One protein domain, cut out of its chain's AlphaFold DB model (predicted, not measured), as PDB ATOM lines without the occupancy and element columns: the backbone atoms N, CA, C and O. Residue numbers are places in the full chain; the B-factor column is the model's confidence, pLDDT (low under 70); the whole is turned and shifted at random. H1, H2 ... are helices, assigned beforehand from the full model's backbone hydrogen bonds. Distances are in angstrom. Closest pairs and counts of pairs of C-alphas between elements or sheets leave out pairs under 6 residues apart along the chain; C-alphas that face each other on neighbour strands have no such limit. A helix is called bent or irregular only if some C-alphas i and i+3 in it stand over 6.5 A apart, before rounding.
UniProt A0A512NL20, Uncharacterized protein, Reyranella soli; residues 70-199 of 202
ATOM      1  N   ARG A  70     185.495 134.969 183.143       91.19
ATOM      2  CA  ARG A  70     184.258 134.717 182.397       91.19
ATOM      3  C   ARG A  70     184.569 134.120 181.037       91.19
ATOM      4  O   ARG A  70     185.598 134.456 180.448       91.19
ATOM      5  N   VAL A  71     183.636 133.340 180.499       95.00
ATOM      6  CA  VAL A  71     183.754 132.729 179.162       95.00
ATOM      7  C   VAL A  71     184.158 133.753 178.100       95.00
ATOM      8  O   VAL A  71     185.141 133.550 177.390       95.00
ATOM      9  N   ARG A  72     183.469 134.901 178.054       94.50
ATOM     10  CA  ARG A  72     183.746 135.983 177.093       94.50
ATOM     11  C   ARG A  72     185.182 136.525 177.181       94.50
ATOM     12  O   ARG A  72     185.784 136.851 176.165       94.50
ATOM     13  N   ASP A  73     185.725 136.629 178.398       93.69
ATOM     14  CA  ASP A  73     187.040 137.230 178.633       93.69
ATOM     15  C   ASP A  73     188.128 136.233 178.188       93.69
ATOM     16  O   ASP A  73     189.134 136.613 177.586       93.69
ATOM     17  N   ILE A  74     187.890 134.935 178.417       95.44
ATOM     18  CA  ILE A  74     188.764 133.858 177.943       95.44
ATOM     19  C   ILE A  74     188.713 133.749 176.413       95.44
ATOM     20  O   ILE A  74     189.764 133.660 175.782       95.44
ATOM     21  N   ALA A  75     187.526 133.817 175.804       96.69
ATOM     22  CA  ALA A  75     187.367 133.789 174.349       96.69
ATOM     23  C   ALA A  75     188.108 134.950 173.658       96.69
ATOM     24  O   ALA A  75     188.803 134.742 172.661       96.69
ATOM     25  N   ALA A  76     188.052 136.156 174.234       96.25
ATOM     26  CA  ALA A  76     188.830 137.297 173.753       96.25
ATOM     27  C   ALA A  76     190.348 137.050 173.861       96.25
ATOM     28  O   ALA A  76     191.089 137.309 172.912       96.25
ATOM     29  N   SER A  77     190.819 136.489 174.981       95.38
ATOM     30  CA  SER A  77     192.227 136.098 175.143       95.38
ATOM     31  C   SER A  77     192.662 135.053 174.110       95.38
ATOM     32  O   SER A  77     193.762 135.163 173.575       95.38
ATOM     33  N   LEU A  78     191.820 134.056 173.823       97.56
ATOM     34  CA  LEU A  78     192.100 133.018 172.827       97.56
ATOM     35  C   LEU A  78     192.163 133.591 171.414       97.56
ATOM     36  O   LEU A  78     193.056 133.237 170.649       97.56
ATOM     37  N   THR A  79     191.262 134.518 171.093       97.94
ATOM     38  CA  THR A  79     191.257 135.232 169.811       97.94
ATOM     39  C   THR A  79     192.553 136.020 169.623       97.94
ATOM     40  O   THR A  79     193.201 135.912 168.583       97.94
ATOM     41  N   ASN A  80     192.984 136.754 170.653       97.44
ATOM     42  CA  ASN A  80     194.237 137.510 170.622       97.44
ATOM     43  C   ASN A  80     195.463 136.594 170.522       97.44
ATOM     44  O   ASN A  80     196.378 136.878 169.751       97.44
ATOM     45  N   GLN A  81     195.486 135.489 171.274       97.50
ATOM     46  CA  GLN A  81     196.556 134.496 171.182       97.50
ATOM     47  C   GLN A  81     196.649 133.933 169.761       97.50
ATOM     48  O   GLN A  81     197.726 133.926 169.172       97.50
ATOM     49  N   LEU A  82     195.517 133.520 169.186       97.75
ATOM     50  CA  LEU A  82     195.463 132.979 167.833       97.75
ATOM     51  C   LEU A  82     195.942 133.995 166.794       97.75
ATOM     52  O   LEU A  82     196.719 133.633 165.918       97.75
ATOM     53  N   ALA A  83     195.526 135.258 166.903       97.69
ATOM     54  CA  ALA A  83     195.981 136.320 166.010       97.69
ATOM     55  C   ALA A  83     197.505 136.515 166.080       97.69
ATOM     56  O   ALA A  83     198.160 136.623 165.045       97.69
ATOM     57  N   ASN A  84     198.073 136.495 167.289       97.62
ATOM     58  CA  ASN A  84     199.506 136.679 167.510       97.62
ATOM     59  C   ASN A  84     200.349 135.465 167.106       97.62
ATOM     60  O   ASN A  84     201.511 135.636 166.765       97.62
ATOM     61  N   GLU A  85     199.793 134.253 167.155       97.50
ATOM     62  CA  GLU A  85     200.508 132.999 166.877       97.50
ATOM     63  C   GLU A  85     200.229 132.448 165.463       97.50
ATOM     64  O   GLU A  85     200.869 131.490 165.025       97.50
ATOM     65  N   ARG A  86     199.316 133.076 164.702       96.31
ATOM     66  CA  ARG A  86     198.944 132.682 163.330       96.31
ATOM     67  C   ARG A  86     200.143 132.602 162.383       96.31
ATOM     68  O   ARG A  86     200.173 131.736 161.509       96.31
ATOM     69  N   TYR A  87     201.152 133.449 162.584       97.06
ATOM     70  CA  TYR A  87     202.355 133.465 161.752       97.06
ATOM     71  C   TYR A  87     203.105 132.122 161.751       97.06
ATOM     72  O   TYR A  87     203.746 131.797 160.756       97.06
ATOM     73  N   HIS A  88     203.015 131.310 162.817       97.06
ATOM     74  CA  HIS A  88     203.641 129.985 162.841       97.06
ATOM     75  C   HIS A  88     203.107 129.089 161.721       97.06
ATOM     76  O   HIS A  88     203.883 128.396 161.066       97.06
ATOM     77  N   PHE A  89     201.799 129.149 161.463       96.25
ATOM     78  CA  PHE A  89     201.176 128.432 160.356       96.25
ATOM     79  C   PHE A  89     201.606 129.005 159.001       96.25
ATOM     80  O   PHE A  89     201.987 128.258 158.106       96.25
ATOM     81  N   GLU A  90     201.578 130.331 158.857       95.88
ATOM     82  CA  GLU A  90     201.877 131.019 157.591       95.88
ATOM     83  C   GLU A  90     203.330 130.829 157.137       95.88
ATOM     84  O   GLU A  90     203.597 130.739 155.942       95.88
ATOM     85  N   GLN A  91     204.262 130.713 158.084       96.38
ATOM     86  CA  GLN A  91     205.680 130.446 157.823       96.38
ATOM     87  C   GLN A  91     206.004 128.947 157.691       96.38
ATOM     88  O   GLN A  91     207.166 128.587 157.512       96.38
ATOM     89  N   GLY A  92     205.012 128.056 157.820       94.31
ATOM     90  CA  GLY A  92     205.221 126.605 157.771       94.31
ATOM     91  C   GLY A  92     205.981 126.033 158.975       94.31
ATOM     92  O   GLY A  92     206.521 124.932 158.896       94.31
ATOM     93  N   ASN A  93     206.034 126.752 160.101       95.38
ATOM     94  CA  ASN A  93     206.629 126.260 161.342       95.38
ATOM     95  C   ASN A  93     205.639 125.330 162.063       95.38
ATOM     96  O   ASN A  93     204.951 125.720 163.012       95.38
ATOM     97  N   GLU A  94     205.543 124.094 161.572       91.88
ATOM     98  CA  GLU A  94     204.560 123.113 162.038       91.88
ATOM     99  C   GLU A  94     204.692 122.767 163.525       91.88
ATOM    100  O   GLU A  94     203.679 122.520 164.183       91.88
ATOM    101  N   ASP A  95     205.909 122.753 164.070       92.19
ATOM    102  CA  ASP A  95     206.150 122.382 165.465       92.19
ATOM    103  C   ASP A  95     205.614 123.433 166.438       92.19
ATOM    104  O   ASP A  95     204.910 123.088 167.393       92.19
ATOM    105  N   GLU A  96     205.887 124.716 166.185       95.50
ATOM    106  CA  GLU A  96     205.304 125.797 166.984       95.50
ATOM    107  C   GLU A  96     203.795 125.896 166.759       95.50
ATOM    108  O   GLU A  96     203.035 125.988 167.725       95.50
ATOM    109  N   TRP A  97     203.325 125.737 165.517       95.94
ATOM    110  CA  TRP A  97     201.890 125.727 165.243       95.94
ATOM    111  C   TRP A  97     201.162 124.606 166.001       95.94
ATOM    112  O   TRP A  97     200.085 124.807 166.566       95.94
ATOM    113  N   ARG A  98     201.770 123.421 166.108       93.25
ATOM    114  CA  ARG A  98     201.224 122.309 166.896       93.25
ATOM    115  C   ARG A  98     201.135 122.644 168.387       93.25
ATOM    116  O   ARG A  98     200.181 122.213 169.040       93.25
ATOM    117  N   LYS A  99     202.096 123.394 168.940       94.38
ATOM    118  CA  LYS A  99     202.050 123.867 170.336       94.38
ATOM    119  C   LYS A  99     200.916 124.870 170.535       94.38
ATOM    120  O   LYS A  99     200.130 124.688 171.467       94.38
ATOM    121  N   THR A 100     200.775 125.839 169.631       96.19
ATOM    122  CA  THR A 100     199.659 126.798 169.604       96.19
ATOM    123  C   THR A 100     198.311 126.086 169.596       96.19
ATOM    124  O   THR A 100     197.484 126.316 170.479       96.19
ATOM    125  N   VAL A 101     198.111 125.136 168.675       95.50
ATOM    126  CA  VAL A 101     196.870 124.350 168.580       95.50
ATOM    127  C   VAL A 101     196.558 123.648 169.899       95.50
ATOM    128  O   VAL A 101     195.423 123.724 170.370       95.50
ATOM    129  N   LYS A 102     197.535 122.968 170.512       94.62
ATOM    130  CA  LYS A 102     197.321 122.269 171.789       94.62
ATOM    131  C   LYS A 102     196.983 123.235 172.924       94.62
ATOM    132  O   LYS A 102     196.090 122.940 173.713       94.62
ATOM    133  N   SER A 103     197.666 124.376 172.985       96.19
ATOM    134  CA  SER A 103     197.435 125.424 173.985       96.19
ATOM    135  C   SER A 103     196.011 125.989 173.894       96.19
ATOM    136  O   SER A 103     195.260 125.967 174.875       96.19
ATOM    137  N   ILE A 104     195.596 126.396 172.690       96.94
ATOM    138  CA  ILE A 104     194.253 126.925 172.427       96.94
ATOM    139  C   ILE A 104     193.191 125.853 172.687       96.94
ATOM    140  O   ILE A 104     192.219 126.118 173.388       96.94
ATOM    141  N   SER A 105     193.391 124.626 172.199       95.88
ATOM    142  CA  SER A 105     192.422 123.529 172.373       95.88
ATOM    143  C   SER A 105     192.245 123.129 173.839       95.88
ATOM    144  O   SER A 105     191.130 122.826 174.264       95.88
ATOM    145  N   GLY A 106     193.327 123.144 174.623       96.25
ATOM    146  CA  GLY A 106     193.280 122.899 176.065       96.25
ATOM    147  C   GLY A 106     192.464 123.969 176.777       96.25
ATOM    148  O   GLY A 106     191.526 123.658 177.505       96.25
ATOM    149  N   THR A 107     192.754 125.233 176.475       96.88
ATOM    150  CA  THR A 107     192.040 126.367 177.068       96.88
ATOM    151  C   THR A 107     190.566 126.384 176.655       96.88
ATOM    152  O   THR A 107     189.707 126.603 177.504       96.88
ATOM    153  N   LEU A 108     190.234 126.096 175.390       97.25
ATOM    154  CA  LEU A 108     188.851 125.961 174.917       97.25
ATOM    155  C   LEU A 108     188.095 124.868 175.669       97.25
ATOM    156  O   LEU A 108     186.959 125.084 176.085       97.25
ATOM    157  N   ARG A 109     188.722 123.705 175.875       96.38
ATOM    158  CA  ARG A 109     188.118 122.603 176.628       96.38
ATOM    159  C   ARG A 109     187.779 123.032 178.053       96.38
ATOM    160  O   ARG A 109     186.648 122.827 178.481       96.38
ATOM    161  N   ASP A 110     188.722 123.653 178.751       95.69
ATOM    162  CA  ASP A 110     188.460 124.138 180.105       95.69
ATOM    163  C   ASP A 110     187.398 125.256 180.102       95.69
ATOM    164  O   ASP A 110     186.579 125.356 181.013       95.69
ATOM    165  N   THR A 111     187.356 126.075 179.048       97.00
ATOM    166  CA  THR A 111     186.351 127.138 178.899       97.00
ATOM    167  C   THR A 111     184.953 126.569 178.674       97.00
ATOM    168  O   THR A 111     183.996 127.123 179.201       97.00
ATOM    169  N   TRP A 112     184.807 125.438 177.975       97.69
ATOM    170  CA  TRP A 112     183.528 124.722 177.883       97.69
ATOM    171  C   TRP A 112     183.029 124.252 179.255       97.69
ATOM    172  O   TRP A 112     181.827 124.305 179.520       97.69
ATOM    173  N   GLU A 113     183.928 123.820 180.144       95.31
ATOM    174  CA  GLU A 113     183.566 123.460 181.521       95.31
ATOM    175  C   GLU A 113     183.100 124.695 182.304       95.31
ATOM    176  O   GLU A 113     182.045 124.660 182.938       95.31
ATOM    177  N   ILE A 114     183.830 125.811 182.194       94.56
ATOM    178  CA  ILE A 114     183.436 127.099 182.791       94.56
ATOM    179  C   ILE A 114     182.086 127.568 182.233       94.56
ATOM    180  O   ILE A 114     181.243 128.034 182.993       94.56
ATOM    181  N   ALA A 115     181.833 127.403 180.933       96.00
ATOM    182  CA  ALA A 115     180.583 127.809 180.298       96.00
ATOM    183  C   ALA A 115     179.376 127.026 180.836       96.00
ATOM    184  O   ALA A 115     178.327 127.610 181.105       96.00
ATOM    185  N   VAL A 116     179.534 125.721 181.082       95.88
ATOM    186  CA  VAL A 116     178.506 124.930 181.776       95.88
ATOM    187  C   VAL A 116     178.306 125.420 183.210       95.88
ATOM    188  O   VAL A 116     177.162 125.541 183.654       95.88
ATOM    189  N   GLU A 117     179.386 125.734 183.931       93.62
ATOM    190  CA  GLU A 117     179.282 126.306 185.278       93.62
ATOM    191  C   GLU A 117     178.554 127.659 185.284       93.62
ATOM    192  O   GLU A 117     177.751 127.900 186.185       93.62
ATOM    193  N   GLU A 118     178.773 128.526 184.292       92.81
ATOM    194  CA  GLU A 118     178.061 129.804 184.166       92.81
ATOM    195  C   GLU A 118     176.558 129.596 183.926       92.81
ATOM    196  O   GLU A 118     175.736 130.199 184.622       92.81
ATOM    197  N   VAL A 119     176.198 128.695 183.006       94.50
ATOM    198  CA  VAL A 119     174.806 128.405 182.621       94.50
ATOM    199  C   VAL A 119     174.016 127.758 183.765       94.50
ATOM    200  O   VAL A 119     172.879 128.148 184.039       94.50
ATOM    201  N   VAL A 120     174.605 126.796 184.481       94.56
ATOM    202  CA  VAL A 120     173.974 126.165 185.661       94.56
ATOM    203  C   VAL A 120     174.063 127.073 186.898       94.56
ATOM    204  O   VAL A 120     173.237 126.991 187.817       94.56
ATOM    205  N   GLY A 121     175.010 128.012 186.879       92.00
ATOM    206  CA  GLY A 121     175.318 128.989 187.917       92.00
ATOM    207  C   GLY A 121     174.169 129.907 188.324       92.00
ATOM    208  O   GLY A 121     174.281 130.626 189.318       92.00
ATOM    209  N   HIS A 122     173.052 129.908 187.601       90.50
ATOM    210  CA  HIS A 122     171.833 130.583 188.037       90.50
ATOM    211  C   HIS A 122     171.215 129.946 189.285       90.50
ATOM    212  O   HIS A 122     170.673 130.678 190.107       90.50
ATOM    213  N   VAL A 123     171.351 128.629 189.465       92.44
ATOM    214  CA  VAL A 123     170.744 127.889 190.587       92.44
ATOM    215  C   VAL A 123     171.791 127.446 191.593       92.44
ATOM    216  O   VAL A 123     171.628 127.661 192.794       92.44
ATOM    217  N   ILE A 124     172.872 126.833 191.105       91.19
ATOM    218  CA  ILE A 124     173.942 126.273 191.931       91.19
ATOM    219  C   ILE A 124     175.265 126.819 191.422       91.19
ATOM    220  O   ILE A 124     175.595 126.656 190.253       91.19
ATOM    221  N   ARG A 125     176.048 127.429 192.313       85.69
ATOM    222  CA  ARG A 125     177.398 127.912 192.003       85.69
ATOM    223  C   ARG A 125     178.438 127.159 192.808       85.69
ATOM    224  O   ARG A 125     178.256 126.896 193.998       85.69
ATOM    225  N   ARG A 126     179.573 126.881 192.168       82.19
ATOM    226  CA  ARG A 126     180.756 126.333 192.828       82.19
ATOM    227  C   ARG A 126     181.143 127.234 194.010       82.19
ATOM    228  O   ARG A 126     181.253 128.447 193.861       82.19
ATOM    229  N   LEU A 127     181.359 126.617 195.175       79.50
ATOM    230  CA  LEU A 127     181.751 127.281 196.428       79.50
ATOM    231  C   LEU A 127     180.723 128.277 197.006       79.50
ATOM    232  O   LEU A 127     181.077 129.035 197.909       79.50
ATOM    233  N   SER A 128     179.471 128.265 196.539       79.38
ATOM    234  CA  SER A 128     178.391 129.031 197.168       79.38
ATOM    235  C   SER A 128     177.768 128.265 198.338       79.38
ATOM    236  O   SER A 128     177.709 127.037 198.335       79.38
ATOM    237  N   ASN A 129     177.304 129.003 199.347       77.69
ATOM    238  CA  ASN A 129     176.537 128.488 200.484       77.69
ATOM    239  C   ASN A 129     175.018 128.457 200.233       77.69
ATOM    240  O   ASN A 129     174.274 128.020 201.108       77.69
ATOM    241  N   GLU A 130     174.559 128.942 199.079       82.25
ATOM    242  CA  GLU A 130     173.148 129.144 198.763       82.25
ATOM    243  C   GLU A 130     172.772 128.422 197.465       82.25
ATOM    244  O   GLU A 130     173.521 128.431 196.486       82.25
ATOM    245  N   VAL A 131     171.574 127.838 197.449       89.56
ATOM    246  CA  VAL A 131     170.917 127.347 196.233       89.56
ATOM    247  C   VAL A 131     169.783 128.306 195.887       89.56
ATOM    248  O   VAL A 131     168.860 128.496 196.679       89.56
ATOM    249  N   LYS A 132     169.823 128.905 194.693       89.56
ATOM    250  CA  LYS A 132     168.842 129.909 194.256       89.56
ATOM    251  C   LYS A 132     167.607 129.252 193.649       89.56
ATOM    252  O   LYS A 132     167.426 129.218 192.435       89.56
ATOM    253  N   THR A 133     166.727 128.748 194.507       92.06
ATOM    254  CA  THR A 133     165.515 128.019 194.090       92.06
ATOM    255  C   THR A 133     164.580 128.840 193.195       92.06
ATOM    256  O   THR A 133     163.960 128.284 192.295       92.06
ATOM    257  N   ARG A 134     164.517 130.166 193.376       90.62
ATOM    258  CA  ARG A 134     163.717 131.073 192.526       90.62
ATOM    259  C   ARG A 134     164.223 131.158 191.085       90.62
ATOM    260  O   ARG A 134     163.428 131.310 190.167       90.62
ATOM    261  N   ASP A 135     165.533 131.035 190.892       93.62
ATOM    262  CA  ASP A 135     166.168 131.084 189.575       93.62
ATOM    263  C   ASP A 135     166.118 129.720 188.858       93.62
ATOM    264  O   ASP A 135     166.622 129.606 187.743       93.62
ATOM    265  N   LEU A 136     165.487 128.690 189.447       95.19
ATOM    266  CA  LEU A 136     165.360 127.359 188.839       95.19
ATOM    267  C   LEU A 136     164.705 127.404 187.457       95.19
ATOM    268  O   LEU A 136     165.115 126.668 186.560       95.19
ATOM    269  N   VAL A 137     163.752 128.320 187.264       95.38
ATOM    270  CA  VAL A 137     163.102 128.558 185.971       95.38
ATOM    271  C   VAL A 137     164.121 128.866 184.866       95.38
ATOM    272  O   VAL A 137     163.937 128.452 183.733       95.38
ATOM    273  N   LYS A 138     165.263 129.496 185.172       95.81
ATOM    274  CA  LYS A 138     166.279 129.833 184.162       95.81
ATOM    275  C   LYS A 138     166.918 128.598 183.538       95.81
ATOM    276  O   LYS A 138     167.411 128.672 182.418       95.81
ATOM    277  N   LEU A 139     166.895 127.450 184.216       96.19
ATOM    278  CA  LEU A 139     167.393 126.205 183.630       96.19
ATOM    279  C   LEU A 139     166.471 125.667 182.530       96.19
ATOM    280  O   LEU A 139     166.943 124.918 181.683       96.19
ATOM    281  N   THR A 140     165.195 126.073 182.479       96.12
ATOM    282  CA  THR A 140     164.271 125.636 181.417       96.12
ATOM    283  C   THR A 140     164.602 126.246 180.061       96.12
ATOM    284  O   THR A 140     164.104 125.772 179.045       96.12
ATOM    285  N   ALA A 141     165.438 127.289 180.027       97.12
ATOM    286  CA  ALA A 141     165.976 127.811 178.781       97.12
ATOM    287  C   ALA A 141     166.900 126.795 178.092       97.12
ATOM    288  O   ALA A 141     167.017 126.844 176.875       97.12
ATOM    289  N   ILE A 142     167.547 125.895 178.843       97.69
ATOM    290  CA  ILE A 142     168.526 124.938 178.319       97.69
ATOM    291  C   ILE A 142     167.799 123.814 177.582       97.69
ATOM    292  O   ILE A 142     166.949 123.121 178.141       97.69
ATOM    293  N   THR A 143     168.176 123.594 176.328       98.12
ATOM    294  CA  THR A 143     167.601 122.563 175.466       98.12
ATOM    295  C   THR A 143     168.560 121.388 175.273       98.12
ATOM    296  O   THR A 143     169.769 121.487 175.479       98.12
ATOM    297  N   VAL A 144     168.041 120.253 174.794       98.19
ATOM    298  CA  VAL A 144     168.882 119.100 174.414       98.19
ATOM    299  C   VAL A 144     169.869 119.466 173.298       98.19
ATOM    300  O   VAL A 144     170.979 118.932 173.267       98.19
ATOM    301  N   ALA A 145     169.490 120.373 172.392       98.12
ATOM    302  CA  ALA A 145     170.377 120.857 171.340       98.12
ATOM    303  C   ALA A 145     171.591 121.592 171.930       98.12
ATOM    304  O   ALA A 145     172.714 121.336 171.502       98.12
ATOM    305  N   ASP A 146     171.384 122.397 172.976       98.12
ATOM    306  CA  ASP A 146     172.463 123.092 173.683       98.12
ATOM    307  C   ASP A 146     173.449 122.108 174.320       98.12
ATOM    308  O   ASP A 146     174.663 122.274 174.196       98.12
ATOM    309  N   CYS A 147     172.937 121.054 174.964       98.06
ATOM    310  CA  CYS A 147     173.769 120.013 175.569       98.06
ATOM    311  C   CYS A 147     174.592 119.250 174.524       98.06
ATOM    312  O   CYS A 147     175.756 118.932 174.771       98.06
ATOM    313  N   ARG A 148     174.003 118.956 173.358       98.25
ATOM    314  CA  ARG A 148     174.713 118.309 172.243       98.25
ATOM    315  C   ARG A 148     175.800 119.218 171.686       98.25
ATOM    316  O   ARG A 148     176.942 118.786 171.609       98.25
ATOM    317  N   ALA A 149     175.479 120.481 171.404       98.00
ATOM    318  CA  ALA A 149     176.439 121.459 170.900       98.00
ATOM    319  C   ALA A 149     177.646 121.616 171.841       98.00
ATOM    320  O   ALA A 149     178.792 121.531 171.394       98.00
ATOM    321  N   MET A 150     177.390 121.745 173.147       97.50
ATOM    322  CA  MET A 150     178.443 121.781 174.164       97.50
ATOM    323  C   MET A 150     179.277 120.497 174.163       97.50
ATOM    324  O   MET A 150     180.510 120.552 174.154       97.50
ATOM    325  N   ARG A 151     178.629 119.323 174.143       97.69
ATOM    326  CA  ARG A 151     179.341 118.042 174.184       97.69
ATOM    327  C   ARG A 151     180.206 117.827 172.946       97.69
ATOM    328  O   ARG A 151     181.327 117.330 173.077       97.69
ATOM    329  N   ASP A 152     179.705 118.216 171.782       97.12
ATOM    330  CA  ASP A 152     180.408 118.107 170.510       97.12
ATOM    331  C   ASP A 152     181.610 119.055 170.468       97.12
ATOM    332  O   ASP A 152     182.712 118.616 170.134       97.12
ATOM    333  N   GLY A 153     181.440 120.321 170.873       96.06
ATOM    334  CA  GLY A 153     182.534 121.295 170.972       96.06
ATOM    335  C   GLY A 153     183.642 120.836 171.916       96.06
ATOM    336  O   GLY A 153     184.818 120.781 171.541       96.06
ATOM    337  N   PHE A 154     183.267 120.378 173.111       96.19
ATOM    338  CA  PHE A 154     184.205 119.778 174.058       96.19
ATOM    339  C   PHE A 154     184.922 118.551 173.467       96.19
ATOM    340  O   PHE A 154     186.130 118.365 173.654       96.19
ATOM    341  N   GLY A 155     184.182 117.693 172.758       94.38
ATOM    342  CA  GLY A 155     184.706 116.499 172.103       94.38
ATOM    343  C   GLY A 155     185.762 116.829 171.050       94.38
ATOM    344  O   GLY A 155     186.849 116.250 171.085       94.38
ATOM    345  N   ARG A 156     185.488 117.798 170.168       93.19
ATOM    346  CA  ARG A 156     186.436 118.256 169.139       93.19
ATOM    347  C   ARG A 156     187.711 118.835 169.751       93.19
ATOM    348  O   ARG A 156     188.801 118.419 169.364       93.19
ATOM    349  N   CYS A 157     187.595 119.679 170.779       92.69
ATOM    350  CA  CYS A 157     188.761 120.204 171.505       92.69
ATOM    351  C   CYS A 157     189.602 119.076 172.122       92.69
ATOM    352  O   CYS A 157     190.828 119.078 172.041       92.69
ATOM    353  N   SER A 158     188.944 118.065 172.695       90.75
ATOM    354  CA  SER A 158     189.618 116.915 173.311       90.75
ATOM    355  C   SER A 158     190.386 116.070 172.293       90.75
ATOM    356  O   SER A 158     191.493 115.620 172.578       90.75
ATOM    357  N   GLN A 159     189.834 115.891 171.089       88.69
ATOM    358  CA  GLN A 159     190.496 115.148 170.015       88.69
ATOM    359  C   GLN A 159     191.841 115.768 169.615       88.69
ATOM    360  O   GLN A 159     192.776 115.032 169.308       88.69
ATOM    361  N   LEU A 160     191.960 117.098 169.671       85.31
ATOM    362  CA  LEU A 160     193.189 117.830 169.339       85.31
ATOM    363  C   LEU A 160     194.292 117.695 170.407       85.31
ATOM    364  O   LEU A 160     195.456 117.995 170.135       85.31
ATOM    365  N   LEU A 161     193.949 117.227 171.610       84.62
ATOM    366  CA  LEU A 161     194.892 117.048 172.718       84.62
ATOM    367  C   LEU A 161     195.513 115.650 172.764       84.62
ATOM    368  O   LEU A 161     196.561 115.463 173.384       84.62
ATOM    369  N   HIS A 162     194.896 114.666 172.110       79.75
ATOM    370  CA  HIS A 162     195.434 113.315 172.063       79.75
ATOM    371  C   HIS A 162     196.697 113.243 171.197       79.75
ATOM    372  O   HIS A 162     196.780 113.829 170.116       79.75
ATOM    373  N   SER A 163     197.686 112.472 171.652       62.09
ATOM    374  CA  SER A 163     198.780 112.030 170.787       62.09
ATOM    375  C   SER A 163     198.201 111.056 169.766       62.09
ATOM    376  O   SER A 163     197.854 109.928 170.112       62.09
ATOM    377  N   ALA A 164     198.039 111.501 168.522       61.22
ATOM    378  CA  ALA A 164     197.639 110.609 167.443       61.22
ATOM    379  C   ALA A 164     198.686 109.495 167.279       61.22
ATOM    380  O   ALA A 164     199.886 109.738 167.427       61.22
ATOM    381  N   ALA A 165     198.237 108.278 166.963       55.44
ATOM    382  CA  ALA A 165     199.142 107.201 166.577       55.44
ATOM    383  C   ALA A 165     200.014 107.663 165.398       55.44
ATOM    384  O   ALA A 165     199.500 108.295 164.473       55.44
ATOM    385  N   ALA A 166     201.309 107.329 165.413       51.31
ATOM    386  CA  ALA A 166     202.286 107.784 164.414       51.31
ATOM    387  C   ALA A 166     201.854 107.508 162.958       51.31
ATOM    388  O   ALA A 166     202.177 108.277 162.059       51.31
ATOM    389  N   VAL A 167     201.052 106.460 162.741       48.19
ATOM    390  CA  VAL A 167     200.497 106.069 161.433       48.19
ATOM    391  C   VAL A 167     199.501 107.091 160.866       48.19
ATOM    392  O   VAL A 167     199.342 107.178 159.655       48.19
ATOM    393  N   LEU A 168     198.826 107.879 161.709       61.22
ATOM    394  CA  LEU A 168     197.774 108.797 161.261       61.22
ATOM    395  C   LEU A 168     198.302 110.153 160.776       61.22
ATOM    396  O   LEU A 168     197.520 110.861 160.148       61.22
ATOM    397  N   ASN A 169     199.558 110.509 161.103       64.62
ATOM    398  CA  ASN A 169     200.258 111.780 160.826       64.62
ATOM    399  C   ASN A 169     199.338 112.965 160.462       64.62
ATOM    400  O   ASN A 169     199.474 113.591 159.411       64.62
ATOM    401  N   ARG A 170     198.328 113.226 161.305       72.25
ATOM    402  CA  ARG A 170     197.269 114.175 160.964       72.25
ATOM    403  C   ARG A 170     197.857 115.584 161.061       72.25
ATOM    404  O   ARG A 170     198.391 115.921 162.128       72.25
ATOM    405  N   PRO A 171     197.754 116.406 160.001       80.69
ATOM    406  CA  PRO A 171     198.231 117.771 160.075       80.69
ATOM    407  C   PRO A 171     197.434 118.532 161.143       80.69
ATOM    408  O   PRO A 171     196.239 118.264 161.330       80.69
ATOM    409  N   PRO A 172     198.077 119.457 161.871       87.06
ATOM    410  CA  PRO A 172     197.360 120.353 162.767       87.06
ATOM    411  C   PRO A 172     196.259 121.114 162.001       87.06
ATOM    412  O   PRO A 172     196.407 121.381 160.804       87.06
ATOM    413  N   PRO A 173     195.139 121.456 162.664       92.81
ATOM    414  CA  PRO A 173     194.060 122.212 162.042       92.81
ATOM    415  C   PRO A 173     194.564 123.568 161.539       92.81
ATOM    416  O   PRO A 173     195.547 124.113 162.042       92.81
ATOM    417  N   ARG A 174     193.866 124.122 160.546       95.50
ATOM    418  CA  ARG A 174     194.127 125.481 160.062       95.50
ATOM    419  C   ARG A 174     193.662 126.522 161.088       95.50
ATOM    420  O   ARG A 174     192.742 126.220 161.855       95.50
ATOM    421  N   PRO A 175     194.222 127.745 161.081       97.00
ATOM    422  CA  PRO A 175     193.790 128.816 161.977       97.00
ATOM    423  C   PRO A 175     192.276 129.065 161.950       97.00
ATOM    424  O   PRO A 175     191.667 129.252 162.998       97.00
ATOM    425  N   GLU A 176     191.642 128.985 160.779       97.38
ATOM    426  CA  GLU A 176     190.201 129.219 160.602       97.38
ATOM    427  C   GLU A 176     189.344 128.201 161.363       97.38
ATOM    428  O   GLU A 176     188.267 128.536 161.850       97.38
ATOM    429  N   ALA A 177     189.827 126.963 161.510       96.00
ATOM    430  CA  ALA A 177     189.129 125.959 162.303       96.00
ATOM    431  C   ALA A 177     189.165 126.310 163.798       96.00
ATOM    432  O   ALA A 177     188.177 126.096 164.488       96.00
ATOM    433  N   LEU A 178     190.263 126.892 164.296       97.31
ATOM    434  CA  LEU A 178     190.340 127.361 165.683       97.31
ATOM    435  C   LEU A 178     189.455 128.590 165.918       97.31
ATOM    436  O   LEU A 178     188.797 128.653 166.953       97.31
ATOM    437  N   VAL A 179     189.394 129.522 164.955       98.19
ATOM    438  CA  VAL A 179     188.449 130.656 164.993       98.19
ATOM    439  C   VAL A 179     187.021 130.137 165.139       98.19
ATOM    440  O   VAL A 179     186.321 130.528 166.066       98.19
ATOM    441  N   ALA A 180     186.623 129.179 164.297       97.75
ATOM    442  CA  ALA A 180     185.283 128.607 164.341       97.75
ATOM    443  C   ALA A 180     184.947 127.954 165.695       97.75
ATOM    444  O   ALA A 180     183.811 128.060 166.152       97.75
ATOM    445  N   GLU A 181     185.905 127.301 166.365       97.69
ATOM    446  CA  GLU A 181     185.668 126.739 167.704       97.69
ATOM    447  C   GLU A 181     185.520 127.824 168.785       97.69
ATOM    448  O   GLU A 181     184.665 127.693 169.665       97.69
ATOM    449  N   ILE A 182     186.315 128.901 168.723       98.25
ATOM    450  CA  ILE A 182     186.203 130.046 169.647       98.25
ATOM    451  C   ILE A 182     184.848 130.743 169.468       98.25
ATOM    452  O   ILE A 182     184.160 131.034 170.454       98.25
ATOM    453  N   ASP A 183     184.442 130.963 168.218       98.12
ATOM    454  CA  ASP A 183     183.174 131.602 167.875       98.12
ATOM    455  C   ASP A 183     181.986 130.730 168.285       98.12
ATOM    456  O   ASP A 183     181.028 131.233 168.871       98.12
ATOM    457  N   ALA A 184     182.057 129.414 168.056       97.88
ATOM    458  CA  ALA A 184     181.007 128.482 168.458       97.88
ATOM    459  C   ALA A 184     180.781 128.484 169.977       97.88
ATOM    460  O   ALA A 184     179.636 128.509 170.430       97.88
ATOM    461  N   LEU A 185     181.859 128.489 170.767       98.31
ATOM    462  CA  LEU A 185     181.780 128.573 172.225       98.31
ATOM    463  C   LEU A 185     181.204 129.920 172.685       98.31
ATOM    464  O   LEU A 185     180.337 129.949 173.560       98.31
ATOM    465  N   SER A 186     181.650 131.022 172.079       97.88
ATOM    466  CA  SER A 186     181.179 132.370 172.421       97.88
ATOM    467  C   SER A 186     179.694 132.541 172.101       97.88
ATOM    468  O   SER A 186     178.921 132.960 172.961       97.88
ATOM    469  N   ALA A 187     179.278 132.134 170.899       98.06
ATOM    470  CA  ALA A 187     177.890 132.193 170.459       98.06
ATOM    471  C   ALA A 187     176.978 131.325 171.335       98.06
ATOM    472  O   ALA A 187     175.912 131.781 171.741       98.06
ATOM    473  N   TRP A 188     177.411 130.107 171.678       98.31
ATOM    474  CA  TRP A 188     176.663 129.220 172.571       98.31
ATOM    475  C   TRP A 188     176.432 129.854 173.948       98.31
ATOM    476  O   TRP A 188     175.311 129.848 174.456       98.31
ATOM    477  N   ALA A 189     177.481 130.433 174.542       97.50
ATOM    478  CA  ALA A 189     177.393 131.048 175.862       97.50
ATOM    479  C   ALA A 189     176.519 132.312 175.848       97.50
ATOM    480  O   ALA A 189     175.704 132.519 176.751       97.50
ATOM    481  N   ASP A 190     176.660 133.149 174.818       97.38
ATOM    482  CA  ASP A 190     175.893 134.384 174.694       97.38
ATOM    483  C   ASP A 190     174.405 134.130 174.436       97.38
ATOM    484  O   ASP A 190     173.572 134.765 175.090       97.38
ATOM    485  N   ASP A 191     174.069 133.192 173.549       97.81
ATOM    486  CA  ASP A 191     172.687 132.824 173.234       97.81
ATOM    487  C   ASP A 191     171.961 132.239 174.458       97.81
ATOM    488  O   ASP A 191     170.878 132.707 174.828       97.81
ATOM    489  N   LEU A 192     172.582 131.285 175.167       97.44
ATOM    490  CA  LEU A 192     172.006 130.739 176.399       97.44
ATOM    491  C   LEU A 192     171.797 131.821 177.451       97.44
ATOM    492  O   LEU A 192     170.716 131.908 178.029       97.44
ATOM    493  N   ARG A 193     172.789 132.686 177.671       95.94
ATOM    494  CA  ARG A 193     172.677 133.792 178.629       95.94
ATOM    495  C   ARG A 193     171.509 134.723 178.293       95.94
ATOM    496  O   ARG A 193     170.808 135.168 179.206       95.94
ATOM    497  N   GLN A 194     171.290 135.030 177.013       96.69
ATOM    498  CA  GLN A 194     170.157 135.851 176.576       96.69
ATOM    499  C   GLN A 194     168.827 135.153 176.869       96.69
ATOM    500  O   GLN A 194     167.967 135.739 177.530       96.69
ATOM    501  N   ARG A 195     168.683 133.881 176.477       97.19
ATOM    502  CA  ARG A 195     167.473 133.092 176.757       97.19
ATOM    503  C   ARG A 195     167.202 132.962 178.256       97.19
ATOM    504  O   ARG A 195     166.083 133.201 178.693       97.19
ATOM    505  N   GLN A 196     168.221 132.673 179.063       96.50
ATOM    506  CA  GLN A 196     168.111 132.580 180.524       96.50
ATOM    507  C   GLN A 196     167.705 133.903 181.182       96.50
ATOM    508  O   GLN A 196     167.039 133.895 182.215       96.50
ATOM    509  N   SER A 197     168.095 135.036 180.593       94.00
ATOM    510  CA  SER A 197     167.701 136.364 181.073       94.00
ATOM    511  C   SER A 197     166.255 136.711 180.714       94.00
ATOM    512  O   SER A 197     165.613 137.447 181.457       94.00
ATOM    513  N   ALA A 198     165.742 136.180 179.601       94.75
ATOM    514  CA  ALA A 198     164.367 136.391 179.149       94.75
ATOM    515  C   ALA A 198     163.340 135.508 179.883       94.75
ATOM    516  O   ALA A 198     162.155 135.832 179.897       94.75
ATOM    517  N   VAL A 199     163.771 134.399 180.493       94.25
ATOM    518  CA  VAL A 199     162.880 133.524 181.262       94.25
ATOM    519  C   VAL A 199     162.580 134.132 182.634       94.25
ATOM    520  O   VAL A 199     163.456 134.249 183.494       94.25
TER     521      VAL A 199
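AT A GLANCE: This is residues 70 to 199 of the 202 residues of an uncharacterized protein of Reyranella soli (UniProt A0A512NL20). Four long helices, H1, H3, H5 and H6, lie side by side in an elongated up-and-down bundle, each running against the one before it in the chain. H3 and H6 make its middle, with H1 on one side and H5 on the other; short H2 sits at one end and irregular H4 at the opposite end, while residues 163 to 170 stick out. The printed part has 130 residues, with six named helices, H1 to H6 in chain order, and no named strand: all helix. It is only just loose, close to compact, with a radius of gyration of the C-alphas of 17.0 A and spans of 54 by 30 by 27 A.

HOW THE PARTS SIT: H3, residues 94 to 120, and H6, residues 175 to 198, touch at Ala 115 and Ala 189, their closest C-alphas, 6.4 A apart, and run the same way at a shallow tilt of 8 degrees. H1, residues 71 to 85, runs opposite ways to both; its closest C-alphas are Val 71 to Ala 115 of H3, 6.0 A, and Ala 75 to Ile 182 of H6, 6.1 A. H5, residues 144 to 159, touches residues 105 to 112 of H3 alone, closest at the C-alphas of Cys 157 and Ser 105, 5.0 A. H5 and H6 form a helical hairpin at a shallow tilt of 28 degrees, with the C-alphas of Gly 153 and Glu 181 closest, 7.1 A apart; H1 and H5 are apart. H4, residues 133 to 141, touches residues 192 to 197 of H6 alone at a steep tilt of 50 degrees, with the C-alphas of Lys 138 and Gln 196 closest, 4.9 A apart. H2, residues 87 to 90, touches H3 only at the corner, with the C-alphas of His 88 and Trp 97 closest, 5.2 A apart. Every O i to N i+4 pair is within hydrogen-bond range in H1, H3, H5 and H6; H4 has 0 of 5 but 5 of 6 O i to N i+3 pairs, and H2 is too short for an i+4 pair.

IN THESE COORDINATES: H1 begins at C-alpha 71 (183.754, 132.729, 179.162) and is 20.8 A long from first to last C-alpha. H3 is 38.8 A, H5 22.4 A and H6 34.9 A, ending at C-alpha 198 (164.367, 136.391, 179.149). H4 is irregular, with C-alphas 134 and 137 7.0 A apart.

THE WHOLE: The two C-alphas farthest apart, those of Gln 91 and Arg 134, are 54.5 A apart. The printed part has no cut. The links H3 to H4, 12 residues, and H5 to H6, 15 residues, are long. Residues 163 to 169 have pLDDT under 70.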